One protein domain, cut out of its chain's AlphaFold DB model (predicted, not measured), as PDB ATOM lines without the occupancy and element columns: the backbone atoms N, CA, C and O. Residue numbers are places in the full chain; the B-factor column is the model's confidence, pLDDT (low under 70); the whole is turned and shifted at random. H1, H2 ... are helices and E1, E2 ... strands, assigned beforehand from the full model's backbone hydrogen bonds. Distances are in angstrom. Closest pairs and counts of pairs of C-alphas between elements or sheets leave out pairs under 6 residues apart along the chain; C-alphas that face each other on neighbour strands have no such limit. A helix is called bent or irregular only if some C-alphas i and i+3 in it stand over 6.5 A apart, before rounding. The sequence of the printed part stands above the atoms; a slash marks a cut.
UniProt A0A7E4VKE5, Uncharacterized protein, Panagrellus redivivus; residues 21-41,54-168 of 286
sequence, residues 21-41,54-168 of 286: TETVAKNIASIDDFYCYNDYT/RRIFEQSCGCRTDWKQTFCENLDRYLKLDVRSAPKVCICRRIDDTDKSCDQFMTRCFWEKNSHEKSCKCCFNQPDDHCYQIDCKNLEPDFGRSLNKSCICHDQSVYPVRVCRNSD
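What this domain is: This is residues 21 to 41 and 54 to 168 of the 286 residues of an uncharacterized protein of Panagrellus redivivus (UniProt A0A7E4VKE5). A single antiparallel sheet of five strands is curled like part of a barrel and strongly twisted, with H2 grazing it and the short H3 packed on H2. H1 sticks out of this body with its residues 21 to 28, and the unnamed stretch 54 to 68 is tied to E2 by a short pairing. The printed part has 136 residues, with three named helices and five named strands in the order H1 H2 E1 E2 E3 E4 E5 H3; the sheet's order is E4 E3 E2 E1 E5. The class is mixed, helices and strands, with under half of the residues in named elements. The whole is compact, with a radius of gyration of the C-alphas of 15.1 A and spans of 45 by 36 by 35 A.

Where its parts are: H1, residues 21 to 32, begins at C-alpha 21 (-11.217, -24.172, 51.851) and is 16.9 A long. H2, residues 69 to 80, is 18.3 A long and irregular: C-alphas 73 and 76 are 7.6 A apart. E1, residues 88 to 95, is 22.4 A long. E2, residues 102 to 111, begins at C-alpha 102 (2.878, 1.083, 48.146) and is 28.6 A long. E3 is residues 120 to 124, E4 residues 134 to 137, and E5 residues 149 to 154, 16.8 A long. H3, residues 161 to 164, ends at C-alpha 164 (-17.548, 4.154, 54.241).

How they stand to each other: E1 to E4 form a meander, each strand the antiparallel neighbour of the one before, in hairpins E1 and E2, E2 and E3, E3 and E4. E1 and E2 stand at 151 degrees, with N 92 and O 105 at 2.8 A. E2 and E3 have N 110 and O 121 at 2.9 A. E3 and the edge strand E4 have N 122 and O 134 at 2.8 A. The other edge strand, E5, is antiparallel to E1 at 159 degrees, with N 91 and O 152 at 2.8 A. Residues 62 to 63 pair with residues 103 to 104 of E2, parallel. H2 only grazes the sheet, with its residues 69 to 78. H2 and H3 touch; their closest C-alphas, those of Cys 72 and Cys 164, are 5.5 A apart. H1 is not on the sheet, and is only just apart from E5, with closest C-alphas at 8.4 A. O i to N i+4 pairs are within hydrogen-bond range in 6 of 8 cases in H1 and 6 of 8 in H2; H3 is too short for such a pair.

The domain as a whole: The C-alphas of Thr 41 and His 116, the two farthest apart, are 49.7 A apart. Residues 42 to 53 are not printed, and C-alphas 41 and 54 are 22.5 A apart across this cut. The link from E4 to E5 is long, 11 residues. Mean pLDDT of the printed part is 78.8; 32 residues are under 70, among them 23 to 41 and 54 to 60.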
ATOM      1  N   THR A  21     -12.210 -24.962  51.108       70.25
ATOM      2  CA  THR A  21     -11.217 -24.172  51.851       70.25
ATOM      3  C   THR A  21     -10.559 -23.100  50.991       70.25
ATOM      4  O   THR A  21     -10.418 -21.971  51.451       70.25
ATOM      5  N   GLU A  22     -10.229 -23.393  49.731       73.06
ATOM      6  CA  GLU A  22      -9.635 -22.416  48.817       73.06
ATOM      7  C   GLU A  22     -10.630 -21.301  48.454       73.06
ATOM      8  O   GLU A  22     -10.279 -20.119  48.439       73.06
ATOM      9  N   THR A  23     -11.895 -21.658  48.222       62.59
ATOM     10  CA  THR A  23     -12.969 -20.698  47.929       62.59
ATOM     11  C   THR A  23     -13.251 -19.807  49.135       62.59
ATOM     12  O   THR A  23     -13.385 -18.592  48.998       62.59
ATOM     13  N   VAL A  24     -13.305 -20.388  50.333       57.53
ATOM     14  CA  VAL A  24     -13.506 -19.647  51.580       57.53
ATOM     15  C   VAL A  24     -12.301 -18.748  51.869       57.53
ATOM     16  O   VAL A  24     -12.503 -17.574  52.156       57.53
ATOM     17  N   ALA A  25     -11.065 -19.226  51.706       52.91
ATOM     18  CA  ALA A  25      -9.857 -18.429  51.923       52.91
ATOM     19  C   ALA A  25      -9.772 -17.218  50.978       52.91
ATOM     20  O   ALA A  25      -9.509 -16.109  51.436       52.91
ATOM     21  N   LYS A  26     -10.078 -17.396  49.682       50.00
ATOM     22  CA  LYS A  26     -10.145 -16.284  48.712       50.00
ATOM     23  C   LYS A  26     -11.221 -15.258  49.081       50.00
ATOM     24  O   LYS A  26     -11.013 -14.061  48.916       50.00
ATOM     25  N   ASN A  27     -12.351 -15.720  49.617       49.00
ATOM     26  CA  ASN A  27     -13.446 -14.847  50.039       49.00
ATOM     27  C   ASN A  27     -13.206 -14.159  51.395       49.00
ATOM     28  O   ASN A  27     -13.737 -13.070  51.606       49.00
ATOM     29  N   ILE A  28     -12.439 -14.765  52.309       47.16
ATOM     30  CA  ILE A  28     -12.084 -14.172  53.609       47.16
ATOM     31  C   ILE A  28     -10.955 -13.149  53.447       47.16
ATOM     32  O   ILE A  28     -11.087 -12.042  53.960       47.16
ATOM     33  N   ALA A  29      -9.912 -13.456  52.664       44.50
ATOM     34  CA  ALA A  29      -8.836 -12.504  52.357       44.50
ATOM     35  C   ALA A  29      -9.371 -11.211  51.706       44.50
ATOM     36  O   ALA A  29      -8.855 -10.124  51.930       44.50
ATOM     37  N   SER A  30     -10.489 -11.289  50.977       49.66
ATOM     38  CA  SER A  30     -11.130 -10.109  50.392       49.66
ATOM     39  C   SER A  30     -11.733  -9.132  51.416       49.66
ATOM     40  O   SER A  30     -12.094  -8.028  51.017       49.66
ATOM     41  N   ILE A  31     -11.943  -9.513  52.682       47.75
ATOM     42  CA  ILE A  31     -12.730  -8.700  53.634       47.75
ATOM     43  C   ILE A  31     -11.845  -7.943  54.632       47.75
ATOM     44  O   ILE A  31     -12.237  -6.851  55.046       47.75
ATOM     45  N   ASP A  32     -10.662  -8.466  54.964       48.19
ATOM     46  CA  ASP A  32      -9.789  -7.897  56.003       48.19
ATOM     47  C   ASP A  32      -8.582  -7.106  55.466       48.19
ATOM     48  O   ASP A  32      -7.857  -6.516  56.257       48.19
ATOM     49  N   ASP A  33      -8.370  -7.012  54.149       52.50
ATOM     50  CA  ASP A  33      -7.097  -6.484  53.630       52.50
ATOM     51  C   ASP A  33      -7.109  -5.004  53.225       52.50
ATOM     52  O   ASP A  33      -6.047  -4.447  52.964       52.50
ATOM     53  N   PHE A  34      -8.245  -4.299  53.195       62.19
ATOM     54  CA  PHE A  34      -8.288  -2.915  52.680       62.19
ATOM     55  C   PHE A  34      -7.930  -1.823  53.703       62.19
ATOM     56  O   PHE A  34      -8.358  -0.676  53.551       62.19
ATOM     57  N   TYR A  35      -7.142  -2.145  54.729       62.38
ATOM     58  CA  TYR A  35      -6.664  -1.156  55.693       62.38
ATOM     59  C   TYR A  35      -5.467  -0.389  55.127       62.38
ATOM     60  O   TYR A  35      -4.424  -0.954  54.802       62.38
ATOM     61  N   CYS A  36      -5.628   0.926  55.022       66.44
ATOM     62  CA  CYS A  36      -4.530   1.840  54.750       66.44
ATOM     63  C   CYS A  36      -3.900   2.341  56.037       66.44
ATOM     64  O   CYS A  36      -4.590   2.523  57.035       66.44
ATOM     65  N   TYR A  37      -2.609   2.658  55.980       65.81
ATOM     66  CA  TYR A  37      -1.873   3.134  57.151       65.81
ATOM     67  C   TYR A  37      -2.234   4.574  57.607       65.81
ATOM     68  O   TYR A  37      -1.860   5.001  58.694       65.81
ATOM     69  N   ASN A  38      -3.032   5.336  56.860       49.97
ATOM     70  CA  ASN A  38      -3.362   6.714  57.248       49.97
ATOM     71  C   ASN A  38      -4.634   6.825  58.100       49.97
ATOM     72  O   ASN A  38      -5.609   7.413  57.655       49.97
ATOM     73  N   ASP A  39      -4.576   6.295  59.322       45.59
ATOM     74  CA  ASP A  39      -5.374   6.761  60.466       45.59
ATOM     75  C   ASP A  39      -4.540   6.557  61.764       45.59
ATOM     76  O   ASP A  39      -4.672   5.589  62.506       45.59
ATOM     77  N   TYR A  40      -3.605   7.489  61.986       40.62
ATOM     78  CA  TYR A  40      -2.980   7.905  63.258       40.62
ATOM     79  C   TYR A  40      -2.049   7.021  64.122       40.62
ATOM     80  O   TYR A  40      -1.492   7.586  65.062       40.62
ATOM     81  N   THR A  41      -1.749   5.740  63.864       39.88
ATOM     82  CA  THR A  41      -0.802   5.017  64.763       39.88
ATOM     83  C   THR A  41       0.096   3.959  64.107       39.88
ATOM     84  O   THR A  41      -0.237   2.778  64.116       39.88
ATOM     85  N   ARG A  54       5.831 -11.315  50.243       46.62
ATOM     86  CA  ARG A  54       4.374 -11.366  50.279       46.62
ATOM     87  C   ARG A  54       3.750 -10.724  49.030       46.62
ATOM     88  O   ARG A  54       4.313  -9.778  48.477       46.62
ATOM     89  N   ARG A  55       2.627 -11.279  48.548       56.53
ATOM     90  CA  ARG A  55       1.895 -10.811  47.348       56.53
ATOM     91  C   ARG A  55       1.538  -9.327  47.517       56.53
ATOM     92  O   ARG A  55       1.387  -8.867  48.637       56.53
ATOM     93  N   ILE A  56       1.353  -8.572  46.432       55.72
ATOM     94  CA  ILE A  56       1.068  -7.114  46.461       55.72
ATOM     95  C   ILE A  56      -0.085  -6.738  47.429       55.72
ATOM     96  O   ILE A  56      -0.099  -5.650  48.002       55.72
ATOM     97  N   PHE A  57      -1.028  -7.655  47.679       53.59
ATOM     98  CA  PHE A  57      -2.144  -7.463  48.616       53.59
ATOM     99  C   PHE A  57      -1.850  -7.762  50.093       53.59
ATOM    100  O   PHE A  57      -2.663  -7.468  50.959       53.59
ATOM    101  N   GLU A  58      -0.675  -8.277  50.407       56.69
ATOM    102  CA  GLU A  58      -0.298  -8.680  51.758       56.69
ATOM    103  C   GLU A  58       0.630  -7.656  52.448       56.69
ATOM    104  O   GLU A  58       1.001  -7.848  53.607       56.69
ATOM    105  N   GLN A  59       1.017  -6.583  51.744       60.94
ATOM    106  CA  GLN A  59       1.755  -5.439  52.292       60.94
ATOM    107  C   GLN A  59       0.801  -4.288  52.627       60.94
ATOM    108  O   GLN A  59      -0.133  -4.007  51.874       60.94
ATOM    109  N   SER A  60       1.055  -3.592  53.736       63.44
ATOM    110  CA  SER A  60       0.349  -2.360  54.093       63.44
ATOM    111  C   SER A  60       0.728  -1.227  53.137       63.44
ATOM    112  O   SER A  60       1.914  -0.963  52.939       63.44
ATOM    113  N   CYS A  61      -0.265  -0.532  52.585       77.00
ATOM    114  CA  CYS A  61      -0.059   0.558  51.632       77.00
ATOM    115  C   CYS A  61      -0.493   1.906  52.227       77.00
ATOM    116  O   CYS A  61      -1.454   1.990  53.002       77.00
ATOM    117  N   GLY A  62       0.217   2.969  51.855       81.69
ATOM    118  CA  GLY A  62      -0.213   4.343  52.079       81.69
ATOM    119  C   GLY A  62      -1.446   4.641  51.236       81.69
ATOM    120  O   GLY A  62      -1.588   4.139  50.124       81.69
ATOM    121  N   CYS A  63      -2.370   5.436  51.761       81.56
ATOM    122  CA  CYS A  63      -3.563   5.801  51.012       81.56
ATOM    123  C   CYS A  63      -3.387   7.145  50.322       81.56
ATOM    124  O   CYS A  63      -2.994   8.126  50.957       81.56
ATOM    125  N   ARG A  64      -3.763   7.206  49.044       81.06
ATOM    126  CA  ARG A  64      -3.966   8.486  48.356       81.06
ATOM    127  C   ARG A  64      -5.035   9.304  49.088       81.06
ATOM    128  O   ARG A  64      -5.980   8.743  49.638       81.06
ATOM    129  N   THR A  65      -4.907  10.628  49.084       74.94
ATOM    130  CA  THR A  65      -5.938  11.519  49.639       74.94
ATOM    131  C   THR A  65      -7.277  11.288  48.942       74.94
ATOM    132  O   THR A  65      -7.315  10.966  47.753       74.94
ATOM    133  N   ASP A  66      -8.365  11.389  49.708       74.75
ATOM    134  CA  ASP A  66      -9.757  11.306  49.238       74.75
ATOM    135  C   ASP A  66     -10.135   9.991  48.537       74.75
ATOM    136  O   ASP A  66     -11.236   9.855  48.002       74.75
ATOM    137  N   TRP A  67      -9.261   8.977  48.600       76.31
ATOM    138  CA  TRP A  67      -9.420   7.721  47.866       76.31
ATOM    139  C   TRP A  67     -10.751   7.017  48.159       76.31
ATOM    140  O   TRP A  67     -11.312   6.402  47.258       76.31
ATOM    141  N   LYS A  68     -11.268   7.114  49.396       83.56
ATOM    142  CA  LYS A  68     -12.576   6.571  49.799       83.56
ATOM    143  C   LYS A  68     -13.726   7.561  49.632       83.56
ATOM    144  O   LYS A  68     -14.861   7.144  49.407       83.56
ATOM    145  N   GLN A  69     -13.445   8.859  49.739       83.94
ATOM    146  CA  GLN A  69     -14.456   9.903  49.876       83.94
ATOM    147  C   GLN A  69     -15.392   9.943  48.669       83.94
ATOM    148  O   GLN A  69     -16.604   9.850  48.845       83.94
ATOM    149  N   THR A  70     -14.852   9.980  47.447       82.88
ATOM    150  CA  THR A  70     -15.677  10.120  46.236       82.88
ATOM    151  C   THR A  70     -16.656   8.959  46.050       82.88
ATOM    152  O   THR A  70     -17.793   9.158  45.624       82.88
ATOM    153  N   PHE A  71     -16.242   7.733  46.379       88.50
ATOM    154  CA  PHE A  71     -17.135   6.575  46.342       88.50
ATOM    155  C   PHE A  71     -18.204   6.668  47.425       88.50
ATOM    156  O   PHE A  71     -19.376   6.478  47.124       88.50
ATOM    157  N   CYS A  72     -17.822   6.997  48.659       89.38
ATOM    158  CA  CYS A  72     -18.762   7.079  49.771       89.38
ATOM    159  C   CYS A  72     -19.807   8.186  49.585       89.38
ATOM    160  O   CYS A  72     -20.969   7.979  49.914       89.38
ATOM    161  N   GLU A  73     -19.432   9.319  48.991       90.56
ATOM    162  CA  GLU A  73     -20.363  10.399  48.641       90.56
ATOM    163  C   GLU A  73     -21.385   9.990  47.570       90.56
ATOM    164  O   GLU A  73     -22.506  10.495  47.563       90.56
ATOM    165  N   ASN A  74     -21.017   9.067  46.677       90.25
ATOM    166  CA  ASN A  74     -21.870   8.606  45.580       90.25
ATOM    167  C   ASN A  74     -22.477   7.214  45.818       90.25
ATOM    168  O   ASN A  74     -23.229   6.733  44.971       90.25
ATOM    169  N   LEU A  75     -22.199   6.567  46.954       92.25
ATOM    170  CA  LEU A  75     -22.594   5.181  47.215       92.25
ATOM    171  C   LEU A  75     -24.110   4.987  47.095       92.25
ATOM    172  O   LEU A  75     -24.560   4.097  46.376       92.25
ATOM    173  N   ASP A  76     -24.898   5.862  47.721       93.50
ATOM    174  CA  ASP A  76     -26.363   5.803  47.659       93.50
ATOM    175  C   ASP A  76     -26.894   5.969  46.233       93.50
ATOM    176  O   ASP A  76     -27.893   5.352  45.858       93.50
ATOM    177  N   ARG A  77     -26.232   6.807  45.423       94.75
ATOM    178  CA  ARG A  77     -26.565   6.971  44.006       94.75
ATOM    179  C   ARG A  77     -26.256   5.681  43.258       94.75
ATOM    180  O   ARG A  77     -27.116   5.202  42.528       94.75
ATOM    181  N   TYR A  78     -25.073   5.104  43.459       93.69
ATOM    182  CA  TYR A  78     -24.659   3.879  42.782       93.69
ATOM    183  C   TYR A  78     -25.546   2.692  43.128       93.69
ATOM    184  O   TYR A  78     -25.894   1.947  42.224       93.69
ATOM    185  N   LEU A  79     -25.984   2.545  44.378       93.19
ATOM    186  CA  LEU A  79     -26.904   1.478  44.794       93.19
ATOM    187  C   LEU A  79     -28.308   1.597  44.176       93.19
ATOM    188  O   LEU A  79     -29.019   0.601  44.099       93.19
ATOM    189  N   LYS A  80     -28.708   2.793  43.730       95.38
ATOM    190  CA  LYS A  80     -30.009   3.043  43.081       95.38
ATOM    191  C   LYS A  80     -29.973   2.916  41.557       95.38
ATOM    192  O   LYS A  80     -31.032   2.922  40.934       95.38
ATOM    193  N   LEU A  81     -28.788   2.870  40.949       93.12
ATOM    194  CA  LEU A  81     -28.656   2.683  39.504       93.12
ATOM    195  C   LEU A  81     -29.045   1.256  39.105       93.12
ATOM    196  O   LEU A  81     -28.906   0.322  39.892       93.12
ATOM    197  N   ASP A  82     -29.477   1.084  37.855       93.94
ATOM    198  CA  ASP A  82     -29.578  -0.248  37.256       93.94
ATOM    199  C   ASP A  82     -28.202  -0.931  37.245       93.94
ATOM    200  O   ASP A  82     -27.182  -0.274  37.010       93.94
ATOM    201  N   VAL A  83     -28.178  -2.253  37.434       89.12
ATOM    202  CA  VAL A  83     -26.948  -3.056  37.537       89.12
ATOM    203  C   VAL A  83     -26.019  -2.836  36.340       89.12
ATOM    204  O   VAL A  83     -24.802  -2.842  36.496       89.12
ATOM    205  N   ARG A  84     -26.563  -2.598  35.137       87.81
ATOM    206  CA  ARG A  84     -25.758  -2.369  33.922       87.81
ATOM    207  C   ARG A  84     -25.176  -0.961  33.835       87.81
ATOM    208  O   ARG A  84     -24.232  -0.746  33.081       87.81
ATOM    209  N   SER A  85     -25.764  -0.011  34.554       90.81
ATOM    210  CA  SER A  85     -25.362   1.401  34.566       90.81
ATOM    211  C   SER A  85     -24.496   1.759  35.773       90.81
ATOM    212  O   SER A  85     -23.823   2.791  35.762       90.81
ATOM    213  N   ALA A  86     -24.532   0.937  36.822       92.88
ATOM    214  CA  ALA A  86     -23.708   1.101  38.005       92.88
ATOM    215  C   ALA A  86     -22.219   0.868  37.669       92.88
ATOM    216  O   ALA A  86     -21.896  -0.035  36.891       92.88
ATOM    217  N   PRO A  87     -21.291   1.657  38.240       94.56
ATOM    218  CA  PRO A  87     -19.871   1.434  38.015       94.56
ATOM    219  C   PRO A  87     -19.397   0.136  38.657       94.56
ATOM    220  O   PRO A  87     -19.832  -0.220  39.752       94.56
ATOM    221  N   LYS A  88     -18.392  -0.506  38.068       94.69
ATOM    222  CA  LYS A  88     -17.552  -1.422  38.842       94.69
ATOM    223  C   LYS A  88     -16.557  -0.598  39.647       94.69
ATOM    224  O   LYS A  88     -15.952   0.343  39.128       94.69
ATOM    225  N   VAL A  89     -16.416  -0.918  40.924       93.06
ATOM    226  CA  VAL A  89     -15.552  -0.173  41.843       93.06
ATOM    227  C   VAL A  89     -14.346  -1.030  42.159       93.06
ATOM    228  O   VAL A  89     -14.500  -2.136  42.666       93.06
ATOM    229  N   CYS A  90     -13.148  -0.537  41.866       92.06
ATOM    230  CA  CYS A  90     -11.920  -1.292  42.058       92.06
ATOM    231  C   CYS A  90     -11.017  -0.632  43.091       92.06
ATOM    232  O   CYS A  90     -10.718   0.553  42.984       92.06
ATOM    233  N   ILE A  91     -10.545  -1.410  44.059       89.69
ATOM    234  CA  ILE A  91      -9.509  -0.991  45.001       89.69
ATOM    235  C   ILE A  91      -8.175  -1.476  44.448       89.69
ATOM    236  O   ILE A  91      -7.954  -2.674  44.274       89.69
ATOM    237  N   CYS A  92      -7.302  -0.528  44.149       88.81
ATOM    238  CA  CYS A  92      -6.050  -0.730  43.450       88.81
ATOM    239  C   CYS A  92      -4.861  -0.431  44.353       88.81
ATOM    240  O   CYS A  92      -4.895   0.503  45.152       88.81
ATOM    241  N   ARG A  93      -3.789  -1.200  44.180       87.69
ATOM    242  CA  ARG A  93      -2.483  -0.990  44.797       87.69
ATOM    243  C   ARG A  93      -1.436  -0.785  43.724       87.69
ATOM    244  O   ARG A  93      -1.458  -1.468  42.703       87.69
ATOM    245  N   ARG A  94      -0.523   0.149  43.964       87.12
ATOM    246  CA  ARG A  94       0.635   0.434  43.122       87.12
ATOM    247  C   ARG A  94       1.883   0.426  43.984       87.12
ATOM    248  O   ARG A  94       1.957   1.200  44.929       87.12
ATOM    249  N   ILE A  95       2.860  -0.388  43.618       84.19
ATOM    250  CA  ILE A  95       4.198  -0.354  44.204       84.19
ATOM    251  C   ILE A  95       5.051   0.582  43.355       84.19
ATOM    252  O   ILE A  95       5.087   0.452  42.129       84.19
ATOM    253  N   ASP A  96       5.688   1.551  44.000       79.31
ATOM    254  CA  ASP A  96       6.719   2.354  43.361       79.31
ATOM    255  C   ASP A  96       8.068   1.633  43.457       79.31
ATOM    256  O   ASP A  96       8.516   1.285  44.554       79.31
ATOM    257  N   ASP A  97       8.707   1.385  42.313       70.50
ATOM    258  CA  ASP A  97       9.994   0.684  42.259       70.50
ATOM    259  C   ASP A  97      11.127   1.534  42.848       70.50
ATOM    260  O   ASP A  97      12.116   0.979  43.334       70.50
ATOM    261  N   THR A  98      10.997   2.869  42.823       74.19
ATOM    262  CA  THR A  98      12.047   3.777  43.309       74.19
ATOM    263  C   THR A  98      12.055   3.871  44.828       74.19
ATOM    264  O   THR A  98      13.096   3.671  45.454       74.19
ATOM    265  N   ASP A  99      10.884   4.099  45.422       68.00
ATOM    266  CA  ASP A  99      10.759   4.428  46.847       68.00
ATOM    267  C   ASP A  99      10.283   3.234  47.684       68.00
ATOM    268  O   ASP A  99      10.198   3.317  48.911       68.00
ATOM    269  N   LYS A 100       9.969   2.102  47.030       70.25
ATOM    270  CA  LYS A 100       9.351   0.907  47.636       70.25
ATOM    271  C   LYS A 100       8.071   1.225  48.410       70.25
ATOM    272  O   LYS A 100       7.632   0.436  49.246       70.25
ATOM    273  N   SER A 101       7.469   2.378  48.143       80.25
ATOM    274  CA  SER A 101       6.209   2.794  48.729       80.25
ATOM    275  C   SER A 101       5.069   2.122  47.981       80.25
ATOM    276  O   SER A 101       5.026   2.138  46.749       80.25
ATOM    277  N   CYS A 102       4.130   1.543  48.720       84.50
ATOM    278  CA  CYS A 102       2.878   1.083  48.146       84.50
ATOM    279  C   CYS A 102       1.797   2.150  48.335       84.50
ATOM    280  O   CYS A 102       1.544   2.563  49.464       84.50
ATOM    281  N   ASP A 103       1.129   2.534  47.251       86.94
ATOM    282  CA  ASP A 103      -0.050   3.397  47.255       86.94
ATOM    283  C   ASP A 103      -1.315   2.572  47.022       86.94
ATOM    284  O   ASP A 103      -1.396   1.820  46.050       86.94
ATOM    285  N   GLN A 104      -2.339   2.777  47.846       86.88
ATOM    286  CA  GLN A 104      -3.691   2.279  47.625       86.88
ATOM    287  C   GLN A 104      -4.618   3.420  47.191       86.88
ATOM    288  O   GLN A 104      -4.598   4.526  47.739       86.88
ATOM    289  N   PHE A 105      -5.443   3.139  46.188       88.19
ATOM    290  CA  PHE A 105      -6.407   4.070  45.618       88.19
ATOM    291  C   PHE A 105      -7.638   3.330  45.087       88.19
ATOM    292  O   PHE A 105      -7.611   2.112  44.939       88.19
ATOM    293  N   MET A 106      -8.726   4.045  44.799       89.94
ATOM    294  CA  MET A 106      -9.952   3.444  44.271       89.94
ATOM    295  C   MET A 106     -10.328   4.035  42.918       89.94
ATOM    296  O   MET A 106     -10.367   5.253  42.755       89.94
ATOM    297  N   THR A 107     -10.632   3.174  41.956       92.50
ATOM    298  CA  THR A 107     -11.113   3.560  40.632       92.50
ATOM    299  C   THR A 107     -12.567   3.163  40.453       92.50
ATOM    300  O   THR A 107     -13.039   2.178  41.020       92.50
ATOM    301  N   ARG A 108     -13.280   3.920  39.625       93.50
ATOM    302  CA  ARG A 108     -14.637   3.587  39.180       93.50
ATOM    303  C   ARG A 108     -14.614   3.405  37.680       93.50
ATOM    304  O   ARG A 108     -14.026   4.235  36.995       93.50
ATOM    305  N   CYS A 109     -15.221   2.330  37.208       94.31
ATOM    306  CA  CYS A 109     -15.211   1.930  35.814       94.31
ATOM    307  C   CYS A 109     -16.638   1.844  35.292       94.31
ATOM    308  O   CYS A 109     -17.475   1.165  35.885       94.31
ATOM    309  N   PHE A 110     -16.903   2.520  34.181       92.62
ATOM    310  CA  PHE A 110     -18.219   2.615  33.562       92.62
ATOM    311  C   PHE A 110     -18.158   2.104  32.127       92.62
ATOM    312  O   PHE A 110     -17.140   2.248  31.444       92.62
ATOM    313  N   TRP A 111     -19.269   1.547  31.650       90.62
ATOM    314  CA  TRP A 111     -19.460   1.342  30.220       90.62
ATOM    315  C   TRP A 111     -19.599   2.690  29.519       90.62
ATOM    316  O   TRP A 111     -20.257   3.607  30.019       90.62
ATOM    317  N   GLU A 112     -18.993   2.808  28.346       88.00
ATOM    318  CA  GLU A 112     -19.100   4.018  27.545       88.00
ATOM    319  C   GLU A 112     -20.499   4.111  26.917       88.00
ATOM    320  O   GLU A 112     -20.901   3.255  26.132       88.00
ATOM    321  N   LYS A 113     -21.265   5.155  27.267       79.50
ATOM    322  CA  LYS A 113     -22.689   5.290  26.889       79.50
ATOM    323  C   LYS A 113     -22.937   5.379  25.376       79.50
ATOM    324  O   LYS A 113     -24.045   5.097  24.938       79.50
ATOM    325  N   ASN A 114     -21.920   5.757  24.600       74.88
ATOM    326  CA  ASN A 114     -22.023   6.026  23.162       74.88
ATOM    327  C   ASN A 114     -21.133   5.117  22.306       74.88
ATOM    328  O   ASN A 114     -20.944   5.393  21.123       74.88
ATOM    329  N   SER A 115     -20.562   4.061  22.884       72.00
ATOM    330  CA  SER A 115     -19.714   3.160  22.117       72.00
ATOM    331  C   SER A 115     -20.521   1.995  21.564       72.00
ATOM    332  O   SER A 115     -21.197   1.269  22.294       72.00
ATOM    333  N   HIS A 116     -20.455   1.820  20.244       66.75
ATOM    334  CA  HIS A 116     -20.963   0.623  19.572       66.75
ATOM    335  C   HIS A 116     -20.136  -0.621  19.925       66.75
ATOM    336  O   HIS A 116     -20.608  -1.750  19.788       66.75
ATOM    337  N   GLU A 117     -18.910  -0.409  20.394       77.50
ATOM    338  CA  GLU A 117     -18.032  -1.434  20.922       77.50
ATOM    339  C   GLU A 117     -18.188  -1.482  22.448       77.50
ATOM    340  O   GLU A 117     -18.492  -0.477  23.083       77.50
ATOM    341  N   LYS A 118     -18.005  -2.647  23.080       78.31
ATOM    342  CA  LYS A 118     -18.052  -2.773  24.551       78.31
ATOM    343  C   LYS A 118     -16.794  -2.160  25.189       78.31
ATOM    344  O   LYS A 118     -16.067  -2.846  25.905       78.31
ATOM    345  N   SER A 119     -16.508  -0.896  24.893       88.44
ATOM    346  CA  SER A 119     -15.456  -0.125  25.538       88.44
ATOM    347  C   SER A 119     -15.945   0.365  26.893       88.44
ATOM    348  O   SER A 119     -17.128   0.629  27.134       88.44
ATOM    349  N   CYS A 120     -15.005   0.454  27.815       91.69
ATOM    350  CA  CYS A 120     -15.248   1.004  29.125       91.69
ATOM    351  C   CYS A 120     -14.160   2.029  29.439       91.69
ATOM    352  O   CYS A 120     -13.075   2.012  28.845       91.69
ATOM    353  N   LYS A 121     -14.453   2.907  30.395       92.75
ATOM    354  CA  LYS A 121     -13.487   3.865  30.927       92.75
ATOM    355  C   LYS A 121     -13.492   3.830  32.441       92.75
ATOM    356  O   LYS A 121     -14.547   3.706  33.065       92.75
ATOM    357  N   CYS A 122     -12.305   3.946  33.019       93.25
ATOM    358  CA  CYS A 122     -12.110   4.073  34.450       93.25
ATOM    359  C   CYS A 122     -11.551   5.452  34.804       93.25
ATOM    360  O   CYS A 122     -10.815   6.078  34.038       93.25
ATOM    361  N   CYS A 123     -11.862   5.906  36.011       90.94
ATOM    362  CA  CYS A 123     -11.361   7.160  36.547       90.94
ATOM    363  C   CYS A 123     -10.929   7.027  37.996       90.94
ATOM    364  O   CYS A 123     -11.500   6.270  38.791       90.94
ATOM    365  N   PHE A 124      -9.930   7.836  38.327       88.06
ATOM    366  CA  PHE A 124      -9.391   8.025  39.654       88.06
ATOM    367  C   PHE A 124      -9.557   9.493  40.060       88.06
ATOM    368  O   PHE A 124      -9.046  10.396  39.403       88.06
ATOM    369  N   ASN A 125     -10.276   9.731  41.159       81.56
ATOM    370  CA  ASN A 125     -10.502  11.071  41.709       81.56
ATOM    371  C   ASN A 125     -11.028  12.111  40.687       81.56
ATOM    372  O   ASN A 125     -10.596  13.260  40.660       81.56
ATOM    373  N   GLN A 126     -11.945  11.695  39.811       83.44
ATOM    374  CA  GLN A 126     -12.652  12.577  38.879       83.44
ATOM    375  C   GLN A 126     -14.168  12.404  38.994       83.44
ATOM    376  O   GLN A 126     -14.623  11.331  39.391       83.44
ATOM    377  N   PRO A 127     -14.966  13.416  38.626       84.06
ATOM    378  CA  PRO A 127     -16.405  13.251  38.462       84.06
ATOM    379  C   PRO A 127     -16.740  12.192  37.406       84.06
ATOM    380  O   PRO A 127     -16.017  12.040  36.421       84.06
ATOM    381  N   ASP A 128     -17.866  11.503  37.586       84.88
ATOM    382  CA  ASP A 128     -18.292  10.406  36.704       84.88
ATOM    383  C   ASP A 128     -18.519  10.877  35.256       84.88
ATOM    384  O   ASP A 128     -18.203  10.159  34.310       84.88
ATOM    385  N   ASP A 129     -18.985  12.116  35.077       83.31
ATOM    386  CA  ASP A 129     -19.232  12.721  33.759       83.31
ATOM    387  C   ASP A 129     -17.938  13.010  32.972       83.31
ATOM    388  O   ASP A 129     -17.972  13.246  31.766       83.31
ATOM    389  N   HIS A 130     -16.783  12.959  33.643       85.06
ATOM    390  CA  HIS A 130     -15.458  13.190  33.063       85.06
ATOM    391  C   HIS A 130     -14.540  11.973  33.235       85.06
ATOM    392  O   HIS A 130     -13.322  12.101  33.332       85.06
ATOM    393  N   CYS A 131     -15.122  10.775  33.289       86.50
ATOM    394  CA  CYS A 131     -14.397   9.543  33.557       86.50
ATOM    395  C   CYS A 131     -13.712   8.985  32.294       86.50
ATOM    396  O   CYS A 131     -14.289   8.167  31.582       86.50
ATOM    397  N   TYR A 132     -12.485   9.428  31.998       86.06
ATOM    398  CA  TYR A 132     -11.747   9.001  30.792       86.06
ATOM    399  C   TYR A 132     -10.227   8.849  30.991       86.06
ATOM    400  O   TYR A 132      -9.462   8.897  30.031       86.06
ATOM    401  N   GLN A 133      -9.763   8.675  32.230       86.81
ATOM    402  CA  GLN A 133      -8.327   8.632  32.544       86.81
ATOM    403  C   GLN A 133      -7.643   7.303  32.232       86.81
ATOM    404  O   GLN A 133      -6.463   7.295  31.892       86.81
ATOM    405  N   ILE A 134      -8.335   6.188  32.458       89.88
ATOM    406  CA  ILE A 134      -7.743   4.852  32.428       89.88
ATOM    407  C   ILE A 134      -8.591   3.989  31.499       89.88
ATOM    408  O   ILE A 134      -9.812   3.902  31.661       89.88
ATOM    409  N   ASP A 135      -7.942   3.359  30.526       90.50
ATOM    410  CA  ASP A 135      -8.581   2.346  29.692       90.50
ATOM    411  C   ASP A 135      -8.938   1.122  30.532       90.50
ATOM    412  O   ASP A 135      -8.335   0.859  31.572       90.50
ATOM    413  N   CYS A 136      -9.943   0.362  30.109       92.38
ATOM    414  CA  CYS A 136     -10.307  -0.843  30.831       92.38
ATOM    415  C   CYS A 136     -10.753  -1.980  29.941       92.38
ATOM    416  O   CYS A 136     -11.137  -1.812  28.783       92.38
ATOM    417  N   LYS A 137     -10.724  -3.163  30.548       90.75
ATOM    418  CA  LYS A 137     -11.196  -4.405  29.967       90.75
ATOM    419  C   LYS A 137     -12.164  -5.043  30.948       90.75
ATOM    420  O   LYS A 137     -11.819  -5.263  32.102       90.75
ATOM    421  N   ASN A 138     -13.386  -5.332  30.503       89.50
ATOM    422  CA  ASN A 138     -14.437  -5.920  31.345       89.50
ATOM    423  C   ASN A 138     -14.747  -5.110  32.622       89.50
ATOM    424  O   ASN A 138     -14.962  -5.695  33.681       89.50
ATOM    425  N   LEU A 139     -14.776  -3.774  32.516       91.88
ATOM    426  CA  LEU A 139     -14.940  -2.847  33.648       91.88
ATOM    427  C   LEU A 139     -13.825  -2.924  34.705       91.88
ATOM    428  O   LEU A 139     -14.033  -2.522  35.848       91.88
ATOM    429  N   GLU A 140     -12.644  -3.417  34.344       92.25
ATOM    430  CA  GLU A 140     -11.478  -3.445  35.226       92.25
ATOM    431  C   GLU A 140     -10.339  -2.632  34.610       92.25
ATOM    432  O   GLU A 140     -10.074  -2.781  33.412       92.25
ATOM    433  N   PRO A 141      -9.676  -1.757  35.388       92.25
ATOM    434  CA  PRO A 141      -8.661  -0.858  34.860       92.25
ATOM    435  C   PRO A 141      -7.517  -1.652  34.225       92.25
ATOM    436  O   PRO A 141      -6.929  -2.535  34.851       92.25
ATOM    437  N   ASP A 142      -7.194  -1.311  32.983       91.38
ATOM    438  CA  ASP A 142      -6.086  -1.895  32.244       91.38
ATOM    439  C   ASP A 142      -4.859  -0.991  32.390       91.38
ATOM    440  O   ASP A 142      -4.791   0.113  31.850       91.38
ATOM    441  N   PHE A 143      -3.871  -1.453  33.155       86.44
ATOM    442  CA  PHE A 143      -2.590  -0.757  33.305       86.44
ATOM    443  C   PHE A 143      -1.521  -1.252  32.324       86.44
ATOM    444  O   PHE A 143      -0.331  -0.960  32.503       86.44
ATOM    445  N   GLY A 144      -1.912  -2.025  31.309       84.38
ATOM    446  CA  GLY A 144      -1.011  -2.649  30.356       84.38
ATOM    447  C   GLY A 144      -0.094  -3.678  31.019       84.38
ATOM    448  O   GLY A 144      -0.502  -4.468  31.865       84.38
ATOM    449  N   ARG A 145       1.189  -3.676  30.639       77.00
ATOM    450  CA  ARG A 145       2.193  -4.655  31.112       77.00
ATOM    451  C   ARG A 145       2.833  -4.302  32.463       77.00
ATOM    452  O   ARG A 145       3.880  -4.849  32.799       77.00
ATOM    453  N   SER A 146       2.260  -3.368  33.220       74.62
ATOM    454  CA  SER A 146       2.811  -2.964  34.518       74.62
ATOM    455  C   SER A 146       2.549  -4.047  35.568       74.62
ATOM    456  O   SER A 146       1.414  -4.237  35.991       74.62
ATOM    457  N   LEU A 147       3.603  -4.739  36.012       69.69
ATOM    458  CA  LEU A 147       3.514  -5.762  37.067       69.69
ATOM    459  C   LEU A 147       3.357  -5.167  38.477       69.69
ATOM    460  O   LEU A 147       3.056  -5.891  39.422       69.69
ATOM    461  N   ASN A 148       3.518  -3.852  38.618       83.50
ATOM    462  CA  ASN A 148       3.556  -3.179  39.919       83.50
ATOM    463  C   ASN A 148       2.185  -2.664  40.359       83.50
ATOM    464  O   ASN A 148       2.080  -1.975  41.372       83.50
ATOM    465  N   LYS A 149       1.138  -2.937  39.576       84.69
ATOM    466  CA  LYS A 149      -0.228  -2.502  39.851       84.69
ATOM    467  C   LYS A 149      -1.145  -3.705  39.899       84.69
ATOM    468  O   LYS A 149      -1.068  -4.590  39.053       84.69
ATOM    469  N   SER A 150      -2.036  -3.725  40.875       85.75
ATOM    470  CA  SER A 150      -3.056  -4.760  40.976       85.75
ATOM    471  C   SER A 150      -4.326  -4.191  41.575       85.75
ATOM    472  O   SER A 150      -4.255  -3.301  42.419       85.75
ATOM    473  N   CYS A 151      -5.483  -4.692  41.149       87.44
ATOM    474  CA  CYS A 151      -6.775  -4.234  41.640       87.44
ATOM    475  C   CYS A 151      -7.703  -5.395  41.959       87.44
ATOM    476  O   CYS A 151      -7.656  -6.439  41.312       87.44
ATOM    477  N   ILE A 152      -8.582  -5.164  42.928       88.44
ATOM    478  CA  ILE A 152      -9.726  -6.020  43.230       88.44
ATOM    479  C   ILE A 152     -10.979  -5.212  42.915       88.44
ATOM    480  O   ILE A 152     -11.164  -4.123  43.458       88.44
ATOM    481  N   CYS A 153     -11.809  -5.729  42.013       90.38
ATOM    482  CA  CYS A 153     -12.989  -5.043  41.505       90.38
ATOM    483  C   CYS A 153     -14.280  -5.658  42.050       90.38
ATOM    484  O   CYS A 153     -14.435  -6.875  42.099       90.38
ATOM    485  N   HIS A 154     -15.223  -4.792  42.410       91.44
ATOM    486  CA  HIS A 154     -16.491  -5.127  43.036       91.44
ATOM    487  C   HIS A 154     -17.651  -4.620  42.181       91.44
ATOM    488  O   HIS A 154     -17.714  -3.435  41.838       91.44
ATOM    489  N   ASP A 155     -18.580  -5.520  41.878       92.06
ATOM    490  CA  ASP A 155     -19.866  -5.179  41.277       92.06
ATOM    491  C   ASP A 155     -20.835  -4.634  42.333       92.06
ATOM    492  O   ASP A 155     -20.628  -4.794  43.539       92.06
ATOM    493  N   GLN A 156     -21.926  -4.019  41.873       93.25
ATOM    494  CA  GLN A 156     -22.922  -3.352  42.718       93.25
ATOM    495  C   GLN A 156     -23.463  -4.226  43.860       93.25
ATOM    496  O   GLN A 156     -23.637  -3.742  44.976       93.25
ATOM    497  N   SER A 157     -23.675  -5.522  43.612       88.88
ATOM    498  CA  SER A 157     -24.181  -6.478  44.608       88.88
ATOM    499  C   SER A 157     -23.205  -6.760  45.755       88.88
ATOM    500  O   SER A 157     -23.612  -7.252  46.806       88.88
ATOM    501  N   VAL A 158     -21.918  -6.464  45.564       89.44
ATOM    502  CA  VAL A 158     -20.827  -6.789  46.492       89.44
ATOM    503  C   VAL A 158     -19.916  -5.591  46.749       89.44
ATOM    504  O   VAL A 158     -18.736  -5.755  47.071       89.44
ATOM    505  N   TYR A 159     -20.453  -4.377  46.613       91.38
ATOM    506  CA  TYR A 159     -19.706  -3.161  46.894       91.38
ATOM    507  C   TYR A 159     -19.103  -3.163  48.306       91.38
ATOM    508  O   TYR A 159     -19.743  -3.613  49.266       91.38
ATOM    509  N   PRO A 160     -17.893  -2.600  48.477       86.75
ATOM    510  CA  PRO A 160     -17.197  -2.571  49.757       86.75
ATOM    511  C   PRO A 160     -17.760  -1.469  50.675       86.75
ATOM    512  O   PRO A 160     -17.042  -0.583  51.129       86.75
ATOM    513  N   VAL A 161     -19.058  -1.526  50.997       86.56
ATOM    514  CA  VAL A 161     -19.791  -0.505  51.780       86.56
ATOM    515  C   VAL A 161     -19.163  -0.209  53.147       86.56
ATOM    516  O   VAL A 161     -19.293   0.891  53.680       86.56
ATOM    517  N   ARG A 162     -18.432  -1.177  53.714       81.19
ATOM    518  CA  ARG A 162     -17.734  -1.033  55.000       81.19
ATOM    519  C   ARG A 162     -16.619   0.010  54.960       81.19
ATOM    520  O   ARG A 162     -16.347   0.607  55.997       81.19
ATOM    521  N   VAL A 163     -16.041   0.283  53.788       82.19
ATOM    522  CA  VAL A 163     -15.023   1.334  53.599       82.19
ATOM    523  C   VAL A 163     -15.572   2.711  53.993       82.19
ATOM    524  O   VAL A 163     -14.824   3.569  54.456       82.19
ATOM    525  N   CYS A 164     -16.890   2.899  53.901       84.44
ATOM    526  CA  CYS A 164     -17.548   4.154  54.241       84.44
ATOM    527  C   CYS A 164     -17.924   4.291  55.725       84.44
ATOM    528  O   CYS A 164     -18.261   5.393  56.151       84.44
ATOM    529  N   ARG A 165     -17.830   3.218  56.528       70.50
ATOM    530  CA  ARG A 165     -18.388   3.137  57.895       70.50
ATOM    531  C   ARG A 165     -17.690   4.026  58.933       70.50
ATOM    532  O   ARG A 165     -18.333   4.426  59.892       70.50
ATOM    533  N   ASN A 166     -16.416   4.356  58.709       59.25
ATOM    534  CA  ASN A 166     -15.608   5.219  59.586       59.25
ATOM    535  C   ASN A 166     -15.324   6.583  58.950       59.25
ATOM    536  O   ASN A 166     -14.405   7.294  59.348       59.25
ATOM    537  N   SER A 167     -16.051   6.931  57.893       52.06
ATOM    538  CA  SER A 167     -16.025   8.304  57.422       52.06
ATOM    539  C   SER A 167     -16.873   9.071  58.425       52.06
ATOM    540  O   SER A 167     -18.096   9.070  58.313       52.06
ATOM    541  N   ASP A 168     -16.237   9.708  59.408       43.22
ATOM    542  CA  ASP A 168     -16.812  10.831  60.147       43.22
ATOM    543  C   ASP A 168     -17.066  11.990  59.166       43.22
ATOM    544  O   ASP A 168     -16.561  13.103  59.298       43.22
TER     545      ASP A 168